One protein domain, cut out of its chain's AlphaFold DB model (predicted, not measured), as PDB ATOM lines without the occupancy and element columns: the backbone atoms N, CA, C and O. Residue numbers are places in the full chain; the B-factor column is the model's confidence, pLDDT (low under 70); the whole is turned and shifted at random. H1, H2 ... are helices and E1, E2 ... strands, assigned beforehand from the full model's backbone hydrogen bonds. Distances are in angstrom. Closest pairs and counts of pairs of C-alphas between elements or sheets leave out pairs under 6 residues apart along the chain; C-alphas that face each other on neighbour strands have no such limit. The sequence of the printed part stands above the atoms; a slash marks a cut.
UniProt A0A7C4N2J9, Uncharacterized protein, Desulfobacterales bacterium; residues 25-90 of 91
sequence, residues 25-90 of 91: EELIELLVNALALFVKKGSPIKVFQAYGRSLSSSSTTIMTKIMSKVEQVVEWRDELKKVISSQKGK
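Overview. This is residues 25 to 90 of the 91 residues of an uncharacterized protein of Desulfobacterales bacterium (UniProt A0A7C4N2J9). The model is an open V: one limb is a pair of helices side by side, H1 and H2, the other a two-stranded hairpin, E1 and E2, and the limbs meet where H1 leads into E1 and E2 leads into H2. From that corner they spread apart, and residues 53 to 58, in the link between E1 and E2, stick out at the far end of the hairpin. The printed part has 66 residues with two named helices and two named strands, in the order H1, E1, E2, H2; the sheet has the order E1 - E2 and is antiparallel, and the class is mixed, helices and strands. The whole is only just loose, close to compact, with a radius of gyration of the C-alphas of 13.3 A, and is elongated, spanning 38 by 24 by 16 A.

Arrangement. H1, residues 25 to 40, and H2, residues 70 to 88, touch, with the C-alphas of Ala 36 and Val 70 closest at 5.4 A. They run opposite ways at a shallow tilt of 18 degrees. After H1, a tight link leads to E1, residues 45 to 51; the closest C-alphas of the two elements are those of Val 39 and Ile 45, 6.7 A apart. E1 and E2, residues 61 to 67, form a hairpin of antiparallel neighbours, with 162 degrees between their directions. N 47 and O 65 are within hydrogen-bond range at 2.8 A, and so are N 61 and O 51 at 3.0 A. The C-alphas of residues 50 and 62, which face each other, are 4.3 A apart. A tight link joins E2 to H2, whose closest C-alphas are those of Met 67 and Val 73, 6.3 A apart. E1 and H2 are apart. In H1 and H2, every O i to N i+4 pair is within hydrogen-bond range.

Along the chain. H1 begins at C-alpha 25, at (22.123, 111.037, 17.791), and measures 22.4 A from first to last C-alpha, residues 25 to 40. E1, residues 45 to 51, starts at C-alpha 45, at (3.289, 101.638, 17.344), and E2 covers residues 61 to 67; each measures 19.2 A. H2, residues 70 to 88, measures 27.3 A and ends at C-alpha 88, at (26.823, 111.308, 28.180).

Size, cuts and confidence. The two C-alphas farthest apart are those of Lys 41 and Ser 57, at 38.6 A, while the C-alphas of Glu 25 and Lys 90 are 16.4 A apart. The printed part has no cut. The link from E1 to E2, 9 residues, is short, and no link is long. The mean pLDDT of the printed part is 82.7, and residues 51 to 61 and 88 to 90 are under 70.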
ATOM      1  N   GLU A  25      23.412 110.356  17.582       85.94
ATOM      2  CA  GLU A  25      22.123 111.037  17.791       85.94
ATOM      3  C   GLU A  25      21.360 111.323  16.492       85.94
ATOM      4  O   GLU A  25      20.149 111.139  16.436       85.94
ATOM      5  N   GLU A  26      22.069 111.711  15.428       88.06
ATOM      6  CA  GLU A  26      21.484 111.961  14.104       88.06
ATOM      7  C   GLU A  26      20.823 110.703  13.512       88.06
ATOM      8  O   GLU A  26      19.765 110.789  12.889       88.06
ATOM      9  N   LEU A  27      21.411 109.520  13.736       89.19
ATOM     10  CA  LEU A  27      20.867 108.254  13.241       89.19
ATOM     11  C   LEU A  27      19.653 107.823  14.068       89.19
ATOM     12  O   LEU A  27      18.636 107.410  13.510       89.19
ATOM     13  N   ILE A  28      19.740 107.973  15.392       89.12
ATOM     14  CA  ILE A  28      18.622 107.720  16.307       89.12
ATOM     15  C   ILE A  28      17.438 108.627  15.945       89.12
ATOM     16  O   ILE A  28      16.311 108.156  15.808       89.12
ATOM     17  N   GLU A  29      17.688 109.919  15.722       90.25
ATOM     18  CA  GLU A  29      16.660 110.883  15.330       90.25
ATOM     19  C   GLU A  29      16.016 110.532  13.985       90.25
ATOM     20  O   GLU A  29      14.789 110.570  13.863       90.25
ATOM     21  N   LEU A  30      16.814 110.125  12.994       91.69
ATOM     22  CA  LEU A  30      16.304 109.690  11.694       91.69
ATOM     23  C   LEU A  30      15.354 108.489  11.821       91.69
ATOM     24  O   LEU A  30      14.287 108.482  11.204       91.69
ATOM     25  N   LEU A  31      15.692 107.507  12.659       91.81
ATOM     26  CA  LEU A  31      14.851 106.331  12.888       91.81
ATOM     27  C   LEU A  31      13.553 106.673  13.622       91.81
ATOM     28  O   LEU A  31      12.481 106.213  13.225       91.81
ATOM     29  N   VAL A  32      13.613 107.526  14.648       91.88
ATOM     30  CA  VAL A  32      12.402 107.968  15.355       91.88
ATOM     31  C   VAL A  32      11.484 108.766  14.421       91.88
ATOM     32  O   VAL A  32      10.269 108.557  14.417       91.88
ATOM     33  N   ASN A  33      12.046 109.614  13.556       92.25
ATOM     34  CA  ASN A  33      11.273 110.336  12.542       92.25
ATOM     35  C   ASN A  33      10.626 109.381  11.518       92.25
ATOM     36  O   ASN A  33       9.485 109.600  11.105       92.25
ATOM     37  N   ALA A  34      11.299 108.289  11.143       92.56
ATOM     38  CA  ALA A  34      10.713 107.261  10.281       92.56
ATOM     39  C   ALA A  34       9.520 106.550  10.951       92.56
ATOM     40  O   ALA A  34       8.493 106.323  10.306       92.56
ATOM     41  N   LEU A  35       9.601 106.273  12.259       92.81
ATOM     42  CA  LEU A  35       8.473 105.739  13.034       92.81
ATOM     43  C   LEU A  35       7.296 106.723  13.088       92.81
ATOM     44  O   LEU A  35       6.141 106.312  12.962       92.81
ATOM     45  N   ALA A  36       7.566 108.025  13.195       93.62
ATOM     46  CA  ALA A  36       6.523 109.048  13.152       93.62
ATOM     47  C   ALA A  36       5.763 109.040  11.812       93.62
ATOM     48  O   ALA A  36       4.539 109.179  11.795       93.62
ATOM     49  N   LEU A  37       6.455 108.810  10.687       94.06
ATOM     50  CA  LEU A  37       5.811 108.644   9.377       94.06
ATOM     51  C   LEU A  37       4.919 107.399   9.319       94.06
ATOM     52  O   LEU A  37       3.871 107.433   8.674       94.06
ATOM     53  N   PHE A  38       5.312 106.312   9.981       93.25
ATOM     54  CA  PHE A  38       4.498 105.101  10.070       93.25
ATOM     55  C   PHE A  38       3.208 105.349  10.867       93.25
ATOM     56  O   PHE A  38       2.117 105.036  10.388       93.25
ATOM     57  N   VAL A  39       3.314 106.030  12.013       95.31
ATOM     58  CA  VAL A  39       2.152 106.449  12.813       95.31
ATOM     59  C   VAL A  39       1.252 107.410  12.040       95.31
ATOM     60  O   VAL A  39       0.034 107.240  12.033       95.31
ATOM     61  N   LYS A  40       1.832 108.358  11.293       94.06
ATOM     62  CA  LYS A  40       1.086 109.287  10.426       94.06
ATOM     63  C   LYS A  40       0.222 108.570   9.382       94.06
ATOM     64  O   LYS A  40      -0.823 109.090   9.004       94.06
ATOM     65  N   LYS A  41       0.626 107.379   8.927       95.81
ATOM     66  CA  LYS A  41      -0.147 106.541   7.990       95.81
ATOM     67  C   LYS A  41      -1.295 105.769   8.662       95.81
ATOM     68  O   LYS A  41      -1.922 104.941   8.012       95.81
ATOM     69  N   GLY A  42      -1.576 106.027   9.940       93.00
ATOM     70  CA  GLY A  42      -2.682 105.424  10.688       93.00
ATOM     71  C   GLY A  42      -2.333 104.103  11.373       93.00
ATOM     72  O   GLY A  42      -3.228 103.417  11.856       93.00
ATOM     73  N   SER A  43      -1.051 103.731  11.422       93.69
ATOM     74  CA  SER A  43      -0.599 102.492  12.063       93.69
ATOM     75  C   SER A  43       0.033 102.791  13.427       93.69
ATOM     76  O   SER A  43       1.141 103.327  13.468       93.69
ATOM     77  N   PRO A  44      -0.632 102.479  14.555       93.75
ATOM     78  CA  PRO A  44      -0.071 102.739  15.874       93.75
ATOM     79  C   PRO A  44       1.156 101.860  16.132       93.75
ATOM     80  O   PRO A  44       1.226 100.716  15.682       93.75
ATOM     81  N   ILE A  45       2.102 102.379  16.911       93.44
ATOM     82  CA  ILE A  45       3.289 101.638  17.344       93.44
ATOM     83  C   ILE A  45       3.239 101.378  18.847       93.44
ATOM     84  O   ILE A  45       2.796 102.218  19.634       93.44
ATOM     85  N   LYS A  46       3.720 100.201  19.249       91.69
ATOM     86  CA  LYS A  46       3.954  99.841  20.648       91.69
ATOM     87  C   LYS A  46       5.457  99.769  20.875       91.69
ATOM     88  O   LYS A  46       6.131  98.944  20.269       91.69
ATOM     89  N   VAL A  47       5.964 100.636  21.740       88.50
ATOM     90  CA  VAL A  47       7.377 100.696  22.108       88.50
ATOM     91  C   VAL A  47       7.562 100.067  23.480       88.50
ATOM     92  O   VAL A  47       6.869 100.422  24.436       88.50
ATOM     93  N   PHE A  48       8.519  99.147  23.562       84.88
ATOM     94  CA  PHE A  48       9.022  98.588  24.809       84.88
ATOM     95  C   PHE A  48      10.383  99.219  25.085       84.88
ATOM     96  O   PHE A  48      11.313  99.065  24.298       84.88
ATOM     97  N   GLN A  49      10.489  99.958  26.181       81.56
ATOM     98  CA  GLN A  49      11.694 100.671  26.565       81.56
ATOM     99  C   GLN A  49      12.202 100.116  27.889       81.56
ATOM    100  O   GLN A  49      11.545 100.262  28.915       81.56
ATOM    101  N   ALA A  50      13.360  99.468  27.863       77.25
ATOM    102  CA  ALA A  50      13.996  98.914  29.047       77.25
ATOM    103  C   ALA A  50      15.173  99.796  29.483       77.25
ATOM    104  O   ALA A  50      15.995 100.195  28.659       77.25
ATOM    105  N   TYR A  51      15.265 100.073  30.783       68.69
ATOM    106  CA  TYR A  51      16.391 100.761  31.408       68.69
ATOM    107  C   TYR A  51      17.026  99.834  32.449       68.69
ATOM    108  O   TYR A  51      16.367  99.457  33.416       68.69
ATOM    109  N   GLY A  52      18.296  99.463  32.263       60.28
ATOM    110  CA  GLY A  52      19.040  98.617  33.204       60.28
ATOM    111  C   GLY A  52      20.348  98.091  32.607       60.28
ATOM    112  O   GLY A  52      20.408  97.769  31.422       60.28
ATOM    113  N   ARG A  53      21.417  98.019  33.415       51.81
ATOM    114  CA  ARG A  53      22.637  97.280  33.051       51.81
ATOM    115  C   ARG A  53      22.367  95.795  33.298       51.81
ATOM    116  O   ARG A  53      22.205  95.399  34.447       51.81
ATOM    117  N   SER A  54      22.399  94.995  32.233       43.19
ATOM    118  CA  SER A  54      22.272  93.530  32.247       43.19
ATOM    119  C   SER A  54      20.886  92.973  32.612       43.19
ATOM    120  O   SER A  54      20.308  93.307  33.644       43.19
ATOM    121  N   LEU A  55      20.431  91.999  31.812       48.34
ATOM    122  CA  LEU A  55      19.283  91.109  32.062       48.34
ATOM    123  C   LEU A  55      19.391  90.311  33.383       48.34
ATOM    124  O   LEU A  55      18.446  89.628  33.765       48.34
ATOM    125  N   SER A  56      20.538  90.373  34.073       49.75
ATOM    126  CA  SER A  56      20.839  89.624  35.300       49.75
ATOM    127  C   SER A  56      20.668  90.412  36.604       49.75
ATOM    128  O   SER A  56      20.885  89.842  37.671       49.75
ATOM    129  N   SER A  57      20.335  91.707  36.560       45.53
ATOM    130  CA  SER A  57      20.049  92.484  37.771       45.53
ATOM    131  C   SER A  57      18.551  92.760  37.875       45.53
ATOM    132  O   SER A  57      17.894  93.161  36.915       45.53
ATOM    133  N   SER A  58      17.989  92.511  39.053       50.78
ATOM    134  CA  SER A  58      16.567  92.591  39.408       50.78
ATOM    135  C   SER A  58      15.965  94.011  39.374       50.78
ATOM    136  O   SER A  58      15.006  94.296  40.085       50.78
ATOM    137  N   SER A  59      16.515  94.917  38.563       55.19
ATOM    138  CA  SER A  59      16.125  96.328  38.454       55.19
ATOM    139  C   SER A  59      16.042  96.817  37.001       55.19
ATOM    140  O   SER A  59      16.304  97.984  36.712       55.19
ATOM    141  N   THR A  60      15.663  95.938  36.065       61.47
ATOM    142  CA  THR A  60      15.298  96.376  34.710       61.47
ATOM    143  C   THR A  60      13.920  97.031  34.749       61.47
ATOM    144  O   THR A  60      12.902  96.355  34.892       61.47
ATOM    145  N   THR A  61      13.873  98.352  34.601       68.44
ATOM    146  CA  THR A  61      12.606  99.076  34.455       68.44
ATOM    147  C   THR A  61      12.158  98.975  33.005       68.44
ATOM    148  O   THR A  61      12.785  99.565  32.127       68.44
ATOM    149  N   ILE A  62      11.074  98.241  32.752       78.44
ATOM    150  CA  ILE A  62      10.442  98.160  31.431       78.44
ATOM    151  C   ILE A  62       9.247  99.108  31.402       78.44
ATOM    152  O   ILE A  62       8.281  98.947  32.143       78.44
ATOM    153  N   MET A  63       9.295 100.083  30.506       81.81
ATOM    154  CA  MET A  63       8.190 100.973  30.189       81.81
ATOM    155  C   MET A  63       7.584 100.568  28.850       81.81
ATOM    156  O   MET A  63       8.291 100.347  27.871       81.81
ATOM    157  N   THR A  64       6.258 100.489  28.797       88.00
ATOM    158  CA  THR A  64       5.525 100.262  27.550       88.00
ATOM    159  C   THR A  64       4.789 101.538  27.171       88.00
ATOM    160  O   THR A  64       4.047 102.083  27.987       88.00
ATOM    161  N   LYS A  65       4.961 102.003  25.932       90.00
ATOM    162  CA  LYS A  65       4.255 103.163  25.371       90.00
ATOM    163  C   LYS A  65       3.507 102.738  24.110       90.00
ATOM    164  O   LYS A  65       4.079 102.074  23.249       90.00
ATOM    165  N   ILE A  66       2.235 103.111  23.995       93.88
ATOM    166  CA  ILE A  66       1.454 102.959  22.761       93.88
ATOM    167  C   ILE A  66       1.277 104.351  22.169       93.88
ATOM    168  O   ILE A  66       0.781 105.249  22.846       93.88
ATOM    169  N   MET A  67       1.694 104.525  20.919       95.62
ATOM    170  CA  MET A  67       1.659 105.803  20.217       95.62
ATOM    171  C   MET A  67       0.847 105.639  18.935       95.62
ATOM    172  O   MET A  67       1.224 104.885  18.040       95.62
ATOM    173  N   SER A  68      -0.293 106.323  18.872       95.94
ATOM    174  CA  SER A  68      -1.213 106.332  17.730       95.94
ATOM    175  C   SER A  68      -1.268 107.686  17.023       95.94
ATOM    176  O   SER A  68      -1.863 107.785  15.952       95.94
ATOM    177  N   LYS A  69      -0.636 108.717  17.593       96.62
ATOM    178  CA  LYS A  69      -0.526 110.057  17.013       96.62
ATOM    179  C   LYS A  69       0.933 110.482  16.873       96.62
ATOM    180  O   LYS A  69       1.786 110.065  17.656       96.62
ATOM    181  N   VAL A  70       1.211 111.329  15.883       95.06
ATOM    182  CA  VAL A  70       2.570 111.808  15.580       95.06
ATOM    183  C   VAL A  70       3.152 112.594  16.755       95.06
ATOM    184  O   VAL A  70       4.326 112.431  17.070       95.06
ATOM    185  N   GLU A  71       2.324 113.378  17.444       95.00
ATOM    186  CA  GLU A  71       2.724 114.194  18.594       95.00
ATOM    187  C   GLU A  71       3.306 113.324  19.716       95.00
ATOM    188  O   GLU A  71       4.334 113.668  20.285       95.00
ATOM    189  N   GLN A  72       2.735 112.138  19.947       95.44
ATOM    190  CA  GLN A  72       3.225 111.199  20.964       95.44
ATOM    191  C   GLN A  72       4.612 110.643  20.612       95.44
ATOM    192  O   GLN A  72       5.440 110.423  21.494       95.44
ATOM    193  N   VAL A  73       4.884 110.429  19.318       94.69
ATOM    194  CA  VAL A  73       6.207 109.988  18.845       94.69
ATOM    195  C   VAL A  73       7.236 111.108  18.997       94.69
ATOM    196  O   VAL A  73       8.376 110.844  19.373       94.69
ATOM    197  N   VAL A  74       6.834 112.357  18.745       92.81
ATOM    198  CA  VAL A  74       7.685 113.541  18.934       92.81
ATOM    199  C   VAL A  74       8.007 113.758  20.414       92.81
ATOM    200  O   VAL A  74       9.172 113.932  20.757       92.81
ATOM    201  N   GLU A  75       7.014 113.662  21.300       93.19
ATOM    202  CA  GLU A  75       7.225 113.729  22.751       93.19
ATOM    203  C   GLU A  75       8.211 112.651  23.217       93.19
ATOM    204  O   GLU A  75       9.175 112.939  23.930       93.19
ATOM    205  N   TRP A  76       8.030 111.413  22.751       93.00
ATOM    206  CA  TRP A  76       8.937 110.315  23.069       93.00
ATOM    207  C   TRP A  76      10.357 110.527  22.519       93.00
ATOM    208  O   TRP A  76      11.334 110.228  23.208       93.00
ATOM    209  N   ARG A  77      10.503 111.089  21.314       91.25
ATOM    210  CA  ARG A  77      11.811 111.477  20.758       91.25
ATOM    211  C   ARG A  77      12.538 112.453  21.680       91.25
ATOM    212  O   ARG A  77      13.738 112.314  21.915       91.25
ATOM    213  N   ASP A  78      11.824 113.446  22.193       91.62
ATOM    214  CA  ASP A  78      12.412 114.486  23.031       91.62
ATOM    215  C   ASP A  78      12.770 113.937  24.429       91.62
ATOM    216  O   ASP A  78      13.809 114.292  24.991       91.62
ATOM    217  N   GLU A  79      11.979 112.999  24.962       89.12
ATOM    218  CA  GLU A  79      12.348 112.203  26.143       89.12
ATOM    219  C   GLU A  79      13.624 111.380  25.905       89.12
ATOM    220  O   GLU A  79      14.541 111.418  26.729       89.12
ATOM    221  N   LEU A  80      13.724 110.676  24.770       88.19
ATOM    222  CA  LEU A  80      14.914 109.903  24.402       88.19
ATOM    223  C   LEU A  80      16.170 110.780  24.346       88.19
ATOM    224  O   LEU A  80      17.202 110.399  24.897       88.19
ATOM    225  N   LYS A  81      16.084 111.974  23.745       88.06
ATOM    226  CA  LYS A  81      17.206 112.930  23.697       88.06
ATOM    227  C   LYS A  81      17.684 113.321  25.097       88.06
ATOM    228  O   LYS A  81      18.891 113.366  25.341       88.06
ATOM    229  N   LYS A  82      16.760 113.547  26.039       86.56
ATOM    230  CA  LYS A  82      17.102 113.830  27.447       86.56
ATOM    231  C   LYS A  82      17.803 112.643  28.107       86.56
ATOM    232  O   LYS A  82      18.809 112.837  28.788       86.56
ATOM    233  N   VAL A  83      17.316 111.422  27.873       82.88
ATOM    234  CA  VAL A  83      17.950 110.196  28.384       82.88
ATOM    235  C   VAL A  83      19.375 110.068  27.849       82.88
ATOM    236  O   VAL A  83      20.301 109.936  28.648       82.88
ATOM    237  N   ILE A  84      19.566 110.159  26.531       83.44
ATOM    238  CA  ILE A  84      20.884 110.058  25.882       83.44
ATOM    239  C   ILE A  84      21.838 111.112  26.454       83.44
ATOM    240  O   ILE A  84      22.945 110.785  26.883       83.44
ATOM    241  N   SER A  85      21.373 112.358  26.567       82.81
ATOM    242  CA  SER A  85      22.159 113.463  27.130       82.81
ATOM    243  C   SER A  85      22.577 113.206  28.582       82.81
ATOM    244  O   SER A  85      23.713 113.488  28.956       82.81
ATOM    245  N   SER A  86      21.700 112.617  29.404       79.19
ATOM    246  CA  SER A  86      22.020 112.282  30.801       79.19
ATOM    247  C   SER A  86      23.054 111.157  30.942       79.19
ATOM    248  O   SER A  86      23.784 111.112  31.932       79.19
ATOM    249  N   GLN A  87      23.136 110.257  29.956       73.62
ATOM    250  CA  GLN A  87      24.118 109.170  29.933       73.62
ATOM    251  C   GLN A  87      25.489 109.651  29.451       73.62
ATOM    252  O   GLN A  87      26.498 109.128  29.911       73.62
ATOM    253  N   LYS A  88      25.554 110.690  28.606       66.69
ATOM    254  CA  LYS A  88      26.823 111.308  28.180       66.69
ATOM    255  C   LYS A  88      27.659 111.850  29.341       66.69
ATOM    256  O   LYS A  88      28.874 111.805  29.264       66.69
ATOM    257  N   GLY A  89      27.033 112.321  30.421       59.44
ATOM    258  CA  GLY A  89      27.760 112.744  31.626       59.44
ATOM    259  C   GLY A  89      28.351 111.590  32.450       59.44
ATOM    260  O   GLY A  89      29.031 111.844  33.440       59.44
ATOM    261  N   LYS A  90      28.054 110.333  32.087       54.69
ATOM    262  CA  LYS A  90      28.481 109.105  32.780       54.69
ATOM    263  C   LYS A  90      29.336 108.171  31.907       54.69
ATOM    264  O   LYS A  90      29.759 107.131  32.414       54.69
TER     265      LYS A  90